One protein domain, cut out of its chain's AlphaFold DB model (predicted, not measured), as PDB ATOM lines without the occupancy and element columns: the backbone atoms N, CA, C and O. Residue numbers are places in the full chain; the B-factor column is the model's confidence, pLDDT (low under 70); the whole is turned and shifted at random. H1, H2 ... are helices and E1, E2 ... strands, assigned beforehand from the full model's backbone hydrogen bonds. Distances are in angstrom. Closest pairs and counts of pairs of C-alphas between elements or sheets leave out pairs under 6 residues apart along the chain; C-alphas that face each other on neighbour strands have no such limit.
ATOM      1  N   VAL A  20      76.983 113.798 102.122       88.38
ATOM      2  CA  VAL A  20      77.948 113.450 103.169       88.38
ATOM      3  C   VAL A  20      78.068 114.593 104.184       88.38
ATOM      4  O   VAL A  20      78.330 115.738 103.801       88.38
ATOM      5  N   GLY A  21      77.894 114.280 105.471       94.00
ATOM      6  CA  GLY A  21      78.161 115.201 106.578       94.00
ATOM      7  C   GLY A  21      79.654 115.500 106.741       94.00
ATOM      8  O   GLY A  21      80.508 114.849 106.141       94.00
ATOM      9  N   ILE A  22      80.004 116.488 107.565       94.31
ATOM     10  CA  ILE A  22      81.413 116.869 107.766       94.31
ATOM     11  C   ILE A  22      82.184 115.720 108.431       94.31
ATOM     12  O   ILE A  22      83.299 115.394 108.025       94.31
ATOM     13  N   GLU A  23      81.571 115.077 109.417       95.75
ATOM     14  CA  GLU A  23      82.124 113.959 110.174       95.75
ATOM     15  C   GLU A  23      82.386 112.756 109.266       95.75
ATOM     16  O   GLU A  23      83.478 112.185 109.291       95.75
ATOM     17  N   ASP A  24      81.418 112.418 108.412       95.25
ATOM     18  CA  ASP A  24      81.548 111.327 107.450       95.25
ATOM     19  C   ASP A  24      82.602 111.639 106.386       95.25
ATOM     20  O   ASP A  24      83.398 110.771 106.039       95.25
ATOM     21  N   PHE A  25      82.674 112.883 105.904       94.31
ATOM     22  CA  PHE A  25      83.693 113.305 104.943       94.31
ATOM     23  C   PHE A  25      85.105 113.098 105.503       94.31
ATOM     24  O   PHE A  25      85.964 112.508 104.843       94.31
ATOM     25  N   VAL A  26      85.334 113.531 106.742       96.75
ATOM     26  CA  VAL A  26      86.616 113.360 107.433       96.75
ATOM     27  C   VAL A  26      86.907 111.878 107.682       96.75
ATOM     28  O   VAL A  26      88.025 111.423 107.429       96.75
ATOM     29  N   LYS A  27      85.908 111.102 108.119       96.69
ATOM     30  CA  LYS A  27      86.045 109.659 108.356       96.69
ATOM     31  C   LYS A  27      86.400 108.893 107.080       96.69
ATOM     32  O   LYS A  27      87.305 108.068 107.110       96.69
ATOM     33  N   LEU A  28      85.754 109.197 105.954       95.81
ATOM     34  CA  LEU A  28      86.033 108.556 104.665       95.81
ATOM     35  C   LEU A  28      87.492 108.753 104.231       95.81
ATOM     36  O   LEU A  28      88.114 107.814 103.741       95.81
ATOM     37  N   ILE A  29      88.059 109.943 104.454       97.62
ATOM     38  CA  ILE A  29      89.479 110.218 104.176       97.62
ATOM     39  C   ILE A  29      90.378 109.482 105.174       97.62
ATOM     40  O   ILE A  29      91.377 108.874 104.792       97.62
ATOM     41  N   LYS A  30      90.025 109.503 106.461       97.88
ATOM     42  CA  LYS A  30      90.786 108.817 107.509       97.88
ATOM     43  C   LYS A  30      90.847 107.302 107.295       97.88
ATOM     44  O   LYS A  30      91.885 106.700 107.564       97.88
ATOM     45  N   ASP A  31      89.783 106.689 106.796       97.25
ATOM     46  CA  ASP A  31      89.678 105.232 106.667       97.25
ATOM     47  C   ASP A  31      90.121 104.723 105.283       97.25
ATOM     48  O   ASP A  31      90.308 103.518 105.092       97.25
ATOM     49  N   CYS A  32      90.350 105.609 104.303       96.75
ATOM     50  CA  CYS A  32      90.801 105.185 102.980       96.75
ATOM     51  C   CYS A  32      92.230 104.615 103.009       96.75
ATOM     52  O   CYS A  32      93.081 105.023 103.810       96.75
ATOM     53  N   LYS A  33      92.509 103.694 102.078       96.50
ATOM     54  CA  LYS A  33      93.854 103.130 101.857       96.50
ATOM     55  C   LYS A  33      94.747 104.041 101.014       96.50
ATOM     56  O   LYS A  33      95.958 104.032 101.182       96.50
ATOM     57  N   TYR A  34      94.138 104.792 100.106       96.69
ATOM     58  CA  TYR A  34      94.802 105.719  99.204       96.69
ATOM     59  C   TYR A  34      93.796 106.800  98.817       96.69
ATOM     60  O   TYR A  34      92.618 106.488  98.612       96.69
ATOM     61  N   LEU A  35      94.237 108.050  98.729       97.50
ATOM     62  CA  LEU A  35      93.366 109.182  98.431       97.50
ATOM     63  C   LEU A  35      93.620 109.708  97.013       97.50
ATOM     64  O   LEU A  35      94.743 109.959  96.597       97.50
ATOM     65  N   PHE A  36      92.545 109.925  96.266       94.38
ATOM     66  CA  PHE A  36      92.586 110.585  94.968       94.38
ATOM     67  C   PHE A  36      91.702 111.824  95.035       94.38
ATOM     68  O   PHE A  36      90.505 111.698  95.302       94.38
ATOM     69  N   SER A  37      92.266 113.024  94.878       93.38
ATOM     70  CA  SER A  37      91.500 114.245  95.151       93.38
ATOM     71  C   SER A  37      91.962 115.469  94.368       93.38
ATOM     72  O   SER A  37      93.151 115.684  94.164       93.38
ATOM     73  N   ASP A  38      91.008 116.321  93.995       92.81
ATOM     74  CA  ASP A  38      91.223 117.712  93.574       92.81
ATOM     75  C   ASP A  38      90.751 118.715  94.650       92.81
ATOM     76  O   ASP A  38      90.656 119.923  94.413       92.81
ATOM     77  N   SER A  39      90.436 118.222  95.855       91.88
ATOM     78  CA  SER A  39      89.982 119.027  96.985       91.88
ATOM     79  C   SER A  39      91.154 119.429  97.864       91.88
ATOM     80  O   SER A  39      91.825 118.582  98.446       91.88
ATOM     81  N   HIS A  40      91.344 120.736  98.046       93.38
ATOM     82  CA  HIS A  40      92.403 121.250  98.912       93.38
ATOM     83  C   HIS A  40      92.273 120.728 100.351       93.38
ATOM     84  O   HIS A  40      93.229 120.182 100.887       93.38
ATOM     85  N   HIS A  41      91.076 120.798 100.947       93.31
ATOM     86  CA  HIS A  41      90.849 120.237 102.286       93.31
ATOM     87  C   HIS A  41      90.975 118.712 102.303       93.31
ATOM     88  O   HIS A  41      91.457 118.164 103.289       93.31
ATOM     89  N   GLY A  42      90.588 118.035 101.215       95.38
ATOM     90  CA  GLY A  42      90.807 116.596 101.066       95.38
ATOM     91  C   GLY A  42      92.286 116.241 101.207       95.38
ATOM     92  O   GLY A  42      92.632 115.382 102.011       95.38
ATOM     93  N   ILE A  43      93.159 116.969 100.506       96.75
ATOM     94  CA  ILE A  43      94.611 116.807 100.618       96.75
ATOM     95  C   ILE A  43      95.126 117.181 102.010       96.75
ATOM     96  O   ILE A  43      95.914 116.426 102.568       96.75
ATOM     97  N   CYS A  44      94.664 118.280 102.616       96.94
ATOM     98  CA  CYS A  44      95.069 118.638 103.980       96.94
ATOM     99  C   CYS A  44      94.741 117.527 104.990       96.94
ATOM    100  O   CYS A  44      95.586 117.170 105.805       96.94
ATOM    101  N   PHE A  45      93.545 116.936 104.921       98.25
ATOM    102  CA  PHE A  45      93.197 115.794 105.771       98.25
ATOM    103  C   PHE A  45      93.982 114.532 105.402       98.25
ATOM    104  O   PHE A  45      94.371 113.787 106.296       98.25
ATOM    105  N   GLY A  46      94.270 114.307 104.118       98.25
ATOM    106  CA  GLY A  46      95.168 113.241 103.675       98.25
ATOM    107  C   GLY A  46      96.561 113.362 104.299       98.25
ATOM    108  O   GLY A  46      97.085 112.379 104.809       98.25
ATOM    109  N   LEU A  47      97.120 114.575 104.348       98.19
ATOM    110  CA  LEU A  47      98.378 114.863 105.039       98.19
ATOM    111  C   LEU A  47      98.273 114.587 106.543       98.19
ATOM    112  O   LEU A  47      99.111 113.874 107.074       98.19
ATOM    113  N   ILE A  48      97.223 115.076 107.213       97.88
ATOM    114  CA  ILE A  48      97.006 114.870 108.660       97.88
ATOM    115  C   ILE A  48      96.886 113.383 109.026       97.88
ATOM    116  O   ILE A  48      97.350 112.971 110.084       97.88
ATOM    117  N   TYR A  49      96.247 112.575 108.176       98.44
ATOM    118  CA  TYR A  49      96.038 111.143 108.414       98.44
ATOM    119  C   TYR A  49      97.074 110.241 107.735       98.44
ATOM    120  O   TYR A  49      96.829 109.039 107.608       98.44
ATOM    121  N   HIS A  50      98.197 110.812 107.290       98.25
ATOM    122  CA  HIS A  50      99.308 110.102 106.649       98.25
ATOM    123  C   HIS A  50      98.866 109.187 105.492       98.25
ATOM    124  O   HIS A  50      99.237 108.017 105.399       98.25
ATOM    125  N   LYS A  51      98.004 109.708 104.613       98.19
ATOM    126  CA  LYS A  51      97.489 109.000 103.436       98.19
ATOM    127  C   LYS A  51      98.342 109.272 102.216       98.19
ATOM    128  O   LYS A  51      98.375 110.399 101.745       98.19
ATOM    129  N   ASN A  52      98.885 108.225 101.602       97.50
ATOM    130  CA  ASN A  52      99.376 108.358 100.236       97.50
ATOM    131  C   ASN A  52      98.245 108.815  99.311       97.50
ATOM    132  O   ASN A  52      97.102 108.347  99.422       97.50
ATOM    133  N   PHE A  53      98.568 109.747  98.420       97.56
ATOM    134  CA  PHE A  53      97.585 110.338  97.533       97.56
ATOM    135  C   PHE A  53      98.158 110.768  96.190       97.56
ATOM    136  O   PHE A  53      99.349 111.028  96.060       97.56
ATOM    137  N   ILE A  54      97.251 110.948  95.230       97.19
ATOM    138  CA  ILE A  54      97.485 111.760  94.034       97.19
ATOM    139  C   ILE A  54      96.556 112.966  94.100       97.19
ATOM    140  O   ILE A  54      95.335 112.833  94.247       97.19
ATOM    141  N   CYS A  55      97.147 114.148  93.959       95.94
ATOM    142  CA  CYS A  55      96.433 115.407  93.863       95.94
ATOM    143  C   CYS A  55      96.296 115.843  92.403       95.94
ATOM    144  O   CYS A  55      97.297 116.007  91.707       95.94
ATOM    145  N   ILE A  56      95.071 116.116  91.951       94.00
ATOM    146  CA  ILE A  56      94.848 116.804  90.674       94.00
ATOM    147  C   ILE A  56      94.692 118.298  90.958       94.00
ATOM    148  O   ILE A  56      93.647 118.755  91.424       94.00
ATOM    149  N   ALA A  57      95.724 119.078  90.657       90.81
ATOM    150  CA  ALA A  57      95.706 120.522  90.826       90.81
ATOM    151  C   ALA A  57      94.862 121.172  89.726       90.81
ATOM    152  O   ALA A  57      95.329 121.512  88.639       90.81
ATOM    153  N   ASN A  58      93.578 121.370  90.014       79.19
ATOM    154  CA  ASN A  58      92.670 122.007  89.077       79.19
ATOM    155  C   ASN A  58      93.069 123.479  88.847       79.19
ATOM    156  O   ASN A  58      92.794 124.345  89.681       79.19
ATOM    157  N   LYS A  59      93.662 123.788  87.685       81.38
ATOM    158  CA  LYS A  59      94.088 125.153  87.304       81.38
ATOM    159  C   LYS A  59      92.969 126.189  87.394       81.38
ATOM    160  O   LYS A  59      93.221 127.342  87.724       81.38
ATOM    161  N   SER A  60      91.721 125.777  87.168       80.62
ATOM    162  CA  SER A  60      90.563 126.670  87.278       80.62
ATOM    163  C   SER A  60      90.131 126.953  88.723       80.62
ATOM    164  O   SER A  60      89.295 127.829  88.948       80.62
ATOM    165  N   ARG A  61      90.654 126.214  89.715       73.69
ATOM    166  CA  ARG A  61      90.211 126.273  91.114       73.69
ATOM    167  C   ARG A  61      91.347 126.091  92.113       73.69
ATOM    168  O   ARG A  61      91.677 124.983  92.517       73.69
ATOM    169  N   GLY A  62      91.843 127.210  92.636       77.44
ATOM    170  CA  GLY A  62      92.687 127.205  93.833       77.44
ATOM    171  C   GLY A  62      94.063 126.563  93.644       77.44
ATOM    172  O   GLY A  62      94.654 126.166  94.644       77.44
ATOM    173  N   TYR A  63      94.559 126.501  92.404       89.12
ATOM    174  CA  TYR A  63      95.869 125.956  92.034       89.12
ATOM    175  C   TYR A  63      97.011 126.499  92.899       89.12
ATOM    176  O   TYR A  63      97.768 125.720  93.465       89.12
ATOM    177  N   THR A  64      97.073 127.817  93.109       92.19
ATOM    178  CA  THR A  64      98.124 128.466  93.913       92.19
ATOM    179  C   THR A  64      98.219 127.912  95.336       92.19
ATOM    180  O   THR A  64      99.313 127.807  95.879       92.19
ATOM    181  N   ARG A  65      97.094 127.502  95.943       92.50
ATOM    182  CA  ARG A  65      97.099 126.911  97.294       92.50
ATOM    183  C   ARG A  65      97.725 125.522  97.308       92.50
ATOM    184  O   ARG A  65      98.408 125.184  98.268       92.50
ATOM    185  N   PHE A  66      97.487 124.728  96.264       94.38
ATOM    186  CA  PHE A  66      98.167 123.446  96.102       94.38
ATOM    187  C   PHE A  66      99.650 123.670  95.853       94.38
ATOM    188  O   PHE A  66     100.469 123.120  96.569       94.38
ATOM    189  N   GLU A  67      99.996 124.540  94.911       94.25
ATOM    190  CA  GLU A  67     101.388 124.808  94.568       94.25
ATOM    191  C   GLU A  67     102.204 125.272  95.785       94.25
ATOM    192  O   GLU A  67     103.244 124.693  96.086       94.25
ATOM    193  N   SER A  68     101.685 126.240  96.548       95.25
ATOM    194  CA  SER A  68     102.340 126.724  97.769       95.25
ATOM    195  C   SER A  68     102.542 125.604  98.793       95.25
ATOM    196  O   SER A  68     103.648 125.436  99.299       95.25
ATOM    197  N   LEU A  69     101.503 124.806  99.066       96.56
ATOM    198  CA  LEU A  69     101.571 123.715 100.039       96.56
ATOM    199  C   LEU A  69     102.535 122.602  99.598       96.56
ATOM    200  O   LEU A  69     103.342 122.130 100.391       96.56
ATOM    201  N   PHE A  70     102.469 122.182  98.336       96.94
ATOM    202  CA  PHE A  70     103.269 121.070  97.820       96.94
ATOM    203  C   PHE A  70     104.744 121.440  97.674       96.94
ATOM    204  O   PHE A  70     105.600 120.586  97.908       96.94
ATOM    205  N   ASN A  71     105.041 122.693  97.321       97.25
ATOM    206  CA  ASN A  71     106.409 123.200  97.282       97.25
ATOM    207  C   ASN A  71     106.986 123.323  98.697       97.25
ATOM    208  O   ASN A  71     108.105 122.870  98.926       97.25
ATOM    209  N   LEU A  72     106.211 123.863  99.648       97.75
ATOM    210  CA  LEU A  72     106.603 123.956 101.058       97.75
ATOM    211  C   LEU A  72     106.954 122.578 101.630       97.75
ATOM    212  O   LEU A  72     108.028 122.391 102.189       97.75
ATOM    213  N   LEU A  73     106.068 121.601 101.429       98.12
ATOM    214  CA  LEU A  73     106.222 120.246 101.961       98.12
ATOM    215  C   LEU A  73     107.136 119.346 101.118       98.12
ATOM    216  O   LEU A  73     107.388 118.213 101.510       98.12
ATOM    217  N   LYS A  74     107.637 119.833  99.975       97.69
ATOM    218  CA  LYS A  74     108.512 119.096  99.044       97.69
ATOM    219  C   LYS A  74     107.904 117.785  98.519       97.69
ATOM    220  O   LYS A  74     108.613 116.816  98.280       97.69
ATOM    221  N   ILE A  75     106.594 117.778  98.272       97.25
ATOM    222  CA  ILE A  75     105.818 116.604  97.813       97.25
ATOM    223  C   ILE A  75     105.229 116.786  96.406       97.25
ATOM    224  O   ILE A  75     104.249 116.139  96.037       97.25
ATOM    225  N   ARG A  76     105.805 117.681  95.593       95.31
ATOM    226  CA  ARG A  76     105.304 118.034  94.250       95.31
ATOM    227  C   ARG A  76     105.136 116.831  93.311       95.31
ATOM    228  O   ARG A  76     104.290 116.897  92.419       95.31
ATOM    229  N   ASN A  77     105.884 115.752  93.541       95.44
ATOM    230  CA  ASN A  77     105.812 114.502  92.779       95.44
ATOM    231  C   ASN A  77     104.481 113.754  92.939       95.44
ATOM    232  O   ASN A  77     104.183 112.916  92.105       95.44
ATOM    233  N   HIS A  78     103.659 114.091  93.940       96.38
ATOM    234  CA  HIS A  78     102.323 113.517  94.158       96.38
ATOM    235  C   HIS A  78     101.194 114.388  93.574       96.38
ATOM    236  O   HIS A  78     100.020 114.211  93.905       96.38
ATOM    237  N   MET A  79     101.536 115.373  92.736       95.62
ATOM    238  CA  MET A  79     100.593 116.319  92.138       95.62
ATOM    239  C   MET A  79     100.705 116.333  90.618       95.62
ATOM    240  O   MET A  79     101.799 116.431  90.065       95.62
ATOM    241  N   VAL A  80      99.562 116.336  89.945       95.00
ATOM    242  CA  VAL A  80      99.460 116.511  88.492       95.00
ATOM    243  C   VAL A  80      98.594 117.715  88.159       95.00
ATOM    244  O   VAL A  80      97.666 118.052  88.898       95.00
ATOM    245  N   ASP A  81      98.860 118.338  87.018       91.25
ATOM    246  CA  ASP A  81      98.048 119.453  86.522       91.25
ATOM    247  C   ASP A  81      96.847 118.946  85.708       91.25
ATOM    248  O   ASP A  81      95.798 119.596  85.631       91.25
ATOM    249  N   ASN A  82      96.996 117.772  85.093       88.81
ATOM    250  CA  ASN A  82      95.991 117.100  84.290       88.81
ATOM    251  C   ASN A  82      95.878 115.622  84.679       88.81
ATOM    252  O   ASN A  82      96.872 114.916  84.795       88.81
ATOM    253  N   ALA A  83      94.650 115.111  84.779       88.75
ATOM    254  CA  ALA A  83      94.413 113.706  85.108       88.75
ATOM    255  C   ALA A  83      95.041 112.710  84.105       88.75
ATOM    256  O   ALA A  83      95.311 111.567  84.459       88.75
ATOM    257  N   ARG A  84      95.301 113.122  82.855       90.88
ATOM    258  CA  ARG A  84      95.987 112.280  81.859       90.88
ATOM    259  C   ARG A  84      97.446 111.992  82.216       90.88
ATOM    260  O   ARG A  84      97.955 110.969  81.781       90.88
ATOM    261  N   GLU A  85      98.086 112.845  83.014       91.50
ATOM    262  CA  GLU A  85      99.481 112.678  83.458       91.50
ATOM    263  C   GLU A  85      99.654 111.525  84.459       91.50
ATOM    264  O   GLU A  85     100.777 111.154  84.783       91.50
ATOM    265  N   ILE A  86      98.548 110.961  84.954       92.12
ATOM    266  CA  ILE A  86      98.568 109.846  85.905       92.12
ATOM    267  C   ILE A  86      98.896 108.526  85.208       92.12
ATOM    268  O   ILE A  86      99.532 107.649  85.788       92.12
ATOM    269  N   ILE A  87      98.440 108.355  83.965       92.19
ATOM    270  CA  ILE A  87      98.560 107.079  83.261       92.19
ATOM    271  C   ILE A  87     100.025 106.841  82.885       92.19
ATOM    272  O   ILE A  87     100.594 107.597  82.103       92.19
ATOM    273  N   GLY A  88     100.611 105.766  83.421       90.69
ATOM    274  CA  GLY A  88     102.002 105.381  83.159       90.69
ATOM    275  C   GLY A  88     103.045 106.162  83.963       90.69
ATOM    276  O   GLY A  88     104.219 106.131  83.607       90.69
ATOM    277  N   ASN A  89     102.634 106.874  85.016       92.44
ATOM    278  CA  ASN A  89     103.535 107.612  85.892       92.44
ATOM    279  C   ASN A  89     103.589 106.970  87.286       92.44
ATOM    280  O   ASN A  89     102.858 107.357  88.198       92.44
ATOM    281  N   ASP A  90     104.477 105.989  87.438       92.62
ATOM    282  CA  ASP A  90     104.614 105.213  88.674       92.62
ATOM    283  C   ASP A  90     105.195 106.028  89.840       92.62
ATOM    284  O   ASP A  90     104.954 105.689  90.996       92.62
ATOM    285  N   ILE A  91     105.875 107.148  89.558       92.06
ATOM    286  CA  ILE A  91     106.412 108.060  90.586       92.06
ATOM    287  C   ILE A  91     105.279 108.587  91.482       92.06
ATOM    288  O   ILE A  91     105.454 108.761  92.685       92.06
ATOM    289  N   LEU A  92     104.078 108.784  90.924       92.81
ATOM    290  CA  LEU A  92     102.903 109.229  91.680       92.81
ATOM    291  C   LEU A  92     102.460 108.225  92.758       92.81
ATOM    292  O   LEU A  92     101.779 108.608  93.711       92.81
ATOM    293  N   LEU A  93     102.814 106.947  92.597       93.31
ATOM    294  CA  LEU A  93     102.444 105.853  93.496       93.31
ATOM    295  C   LEU A  93     103.485 105.601  94.591       93.31
ATOM    296  O   LEU A  93     103.240 104.771  95.469       93.31
ATOM    297  N   GLU A  94     104.620 106.301  94.558       95.50
ATOM    298  CA  GLU A  94     105.608 106.243  95.629       95.50
ATOM    299  C   GLU A  94     104.989 106.667  96.968       95.50
ATOM    300  O   GLU A  94     103.987 107.387  97.038       95.50
ATOM    301  N   ASN A  95     105.581 106.192  98.062       97.00
ATOM    302  CA  ASN A  95     105.145 106.603  99.389       97.00
ATOM    303  C   ASN A  95     105.609 108.033  99.668       97.00
ATOM    304  O   ASN A  95     106.766 108.372  99.429       97.00
ATOM    305  N   ILE A  96     104.730 108.839 100.254       97.69
ATOM    306  CA  ILE A  96     105.090 110.155 100.775       97.69
ATOM    307  C   ILE A  96     106.018 109.967 101.985       97.69
ATOM    308  O   ILE A  96     105.700 109.215 102.911       97.69
ATOM    309  N   ASP A  97     107.147 110.682 102.011       98.00
ATOM    310  CA  ASP A  97     108.025 110.740 103.185       98.00
ATOM    311  C   ASP A  97     107.402 111.615 104.282       98.00
ATOM    312  O   ASP A  97     107.702 112.805 104.436       98.00
ATOM    313  N   TYR A  98     106.521 111.001 105.071       98.50
ATOM    314  CA  TYR A  98     105.844 111.684 106.166       98.50
ATOM    315  C   TYR A  98     106.779 112.149 107.274       98.50
ATOM    316  O   TYR A  98     106.462 113.120 107.950       98.50
ATOM    317  N   LYS A  99     107.963 111.550 107.422       98.44
ATOM    318  CA  LYS A  99     108.939 112.034 108.398       98.44
ATOM    319  C   LYS A  99     109.422 113.436 108.022       98.44
ATOM    320  O   LYS A  99     109.471 114.318 108.882       98.44
ATOM    321  N   SER A 100     109.750 113.655 106.747       98.25
ATOM    322  CA  SER A 100     110.114 114.985 106.244       98.25
ATOM    323  C   SER A 100     108.927 115.948 106.294       98.25
ATOM    324  O   SER A 100     109.084 117.085 106.735       98.25
ATOM    325  N   VAL A 101     107.739 115.505 105.871       98.50
ATOM    326  CA  VAL A 101     106.522 116.335 105.883       98.50
ATOM    327  C   VAL A 101     106.178 116.802 107.297       98.50
ATOM    328  O   VAL A 101     105.970 117.996 107.500       98.50
ATOM    329  N   ASP A 102     106.156 115.895 108.273       98.56
ATOM    330  CA  ASP A 102     105.824 116.216 109.662       98.56
ATOM    331  C   ASP A 102     106.855 117.174 110.268       98.56
ATOM    332  O   ASP A 102     106.478 118.112 110.963       98.56
TER     333      ASP A 102
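This is residues 20 to 102 of the 154 residues of the protein "PS_pyruv_trans domain-containing protein" of Blautia argi (UniProt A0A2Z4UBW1). A small parallel pair of strands, E1 and E2, lies in the middle of a helical domain, with H2 packed over one of its faces and H1 and H3 to either side of H2. The two short helices H4 and H5 are on the other side of the pair, near E2, and H6, the last element, comes back near H2. Residues 79 to 80 add a short parallel pairing beside residues 55 to 56 of E2. The printed part has 83 residues with six named helices and two named strands, in the order H1, E1, H2, E2, H3, H4, H5, H6, and its class is mostly helix. It is compact, with a radius of gyration of the C-alphas of 12.3 A, and rounded, with spans of 32 by 31 by 25 A.

The sheet consists of E1, residues 35 to 37, 6.3 A long, and E2, residues 53 to 56, 9.8 A. Between them in the chain is H2, residues 40 to 48, 12.5 A. H1, residues 22 to 31, is 14.3 A long and begins with C-alpha 22 at (81.413, 116.869, 107.766). H3, residues 63 to 72, is 14.2 A long. The shorter helices are H4, residues 83 to 86, H5, residues 90 to 93, and H6, residues 98 to 102, which ends with C-alpha 102 at (105.824, 116.216, 109.662).

E1 and E2 are parallel neighbours at 9 degrees, with N 54 and O 35 at 3.0 A and N 37 and O 54 at 3.1 A, both within hydrogen-bond range. E1, H2 and E2 form a strand-helix-strand unit, two parallel neighbour strands with a helix between, and its crossover is right-handed. The closest C-alphas of H2 and E2 are those of Ile 43 and Cys 55, 7.1 A apart. H1 and H2 touch at a steep tilt of 51 degrees, the same way; their closest C-alphas, of Ile 29 and Gly 46, are 6.5 A apart. H2 and H3 are close but not clearly touching, at a shallow tilt of 22 degrees, the same way; their closest C-alphas, of His 40 and Phe 66, are 6.8 A apart. H2 and H6 are near each other, with 5 pairs of C-alphas within 10 A. The closest C-alphas of E2 and H5 are those of Ile 54 and Leu 92, 6.4 A apart; those of E2 and H4 are of Ile 56 and Ala 83, also 6.4 A apart. Among the pairs that are apart are H1 and H3, and H3 and H6. Every O i to N i+4 pair is within hydrogen-bond range in H1, H2, H3 and H6, while H4 and H5 are too short for such a pair.

The two C-alphas farthest apart, those of Gly 21 and Gly 88, are 34.8 A from each other. The printed part has no cut and no long link; the links E2 to H3 and H3 to H4 are short and the others tight. The mean pLDDT of the printed part is 94.2, and no printed residue is under 70.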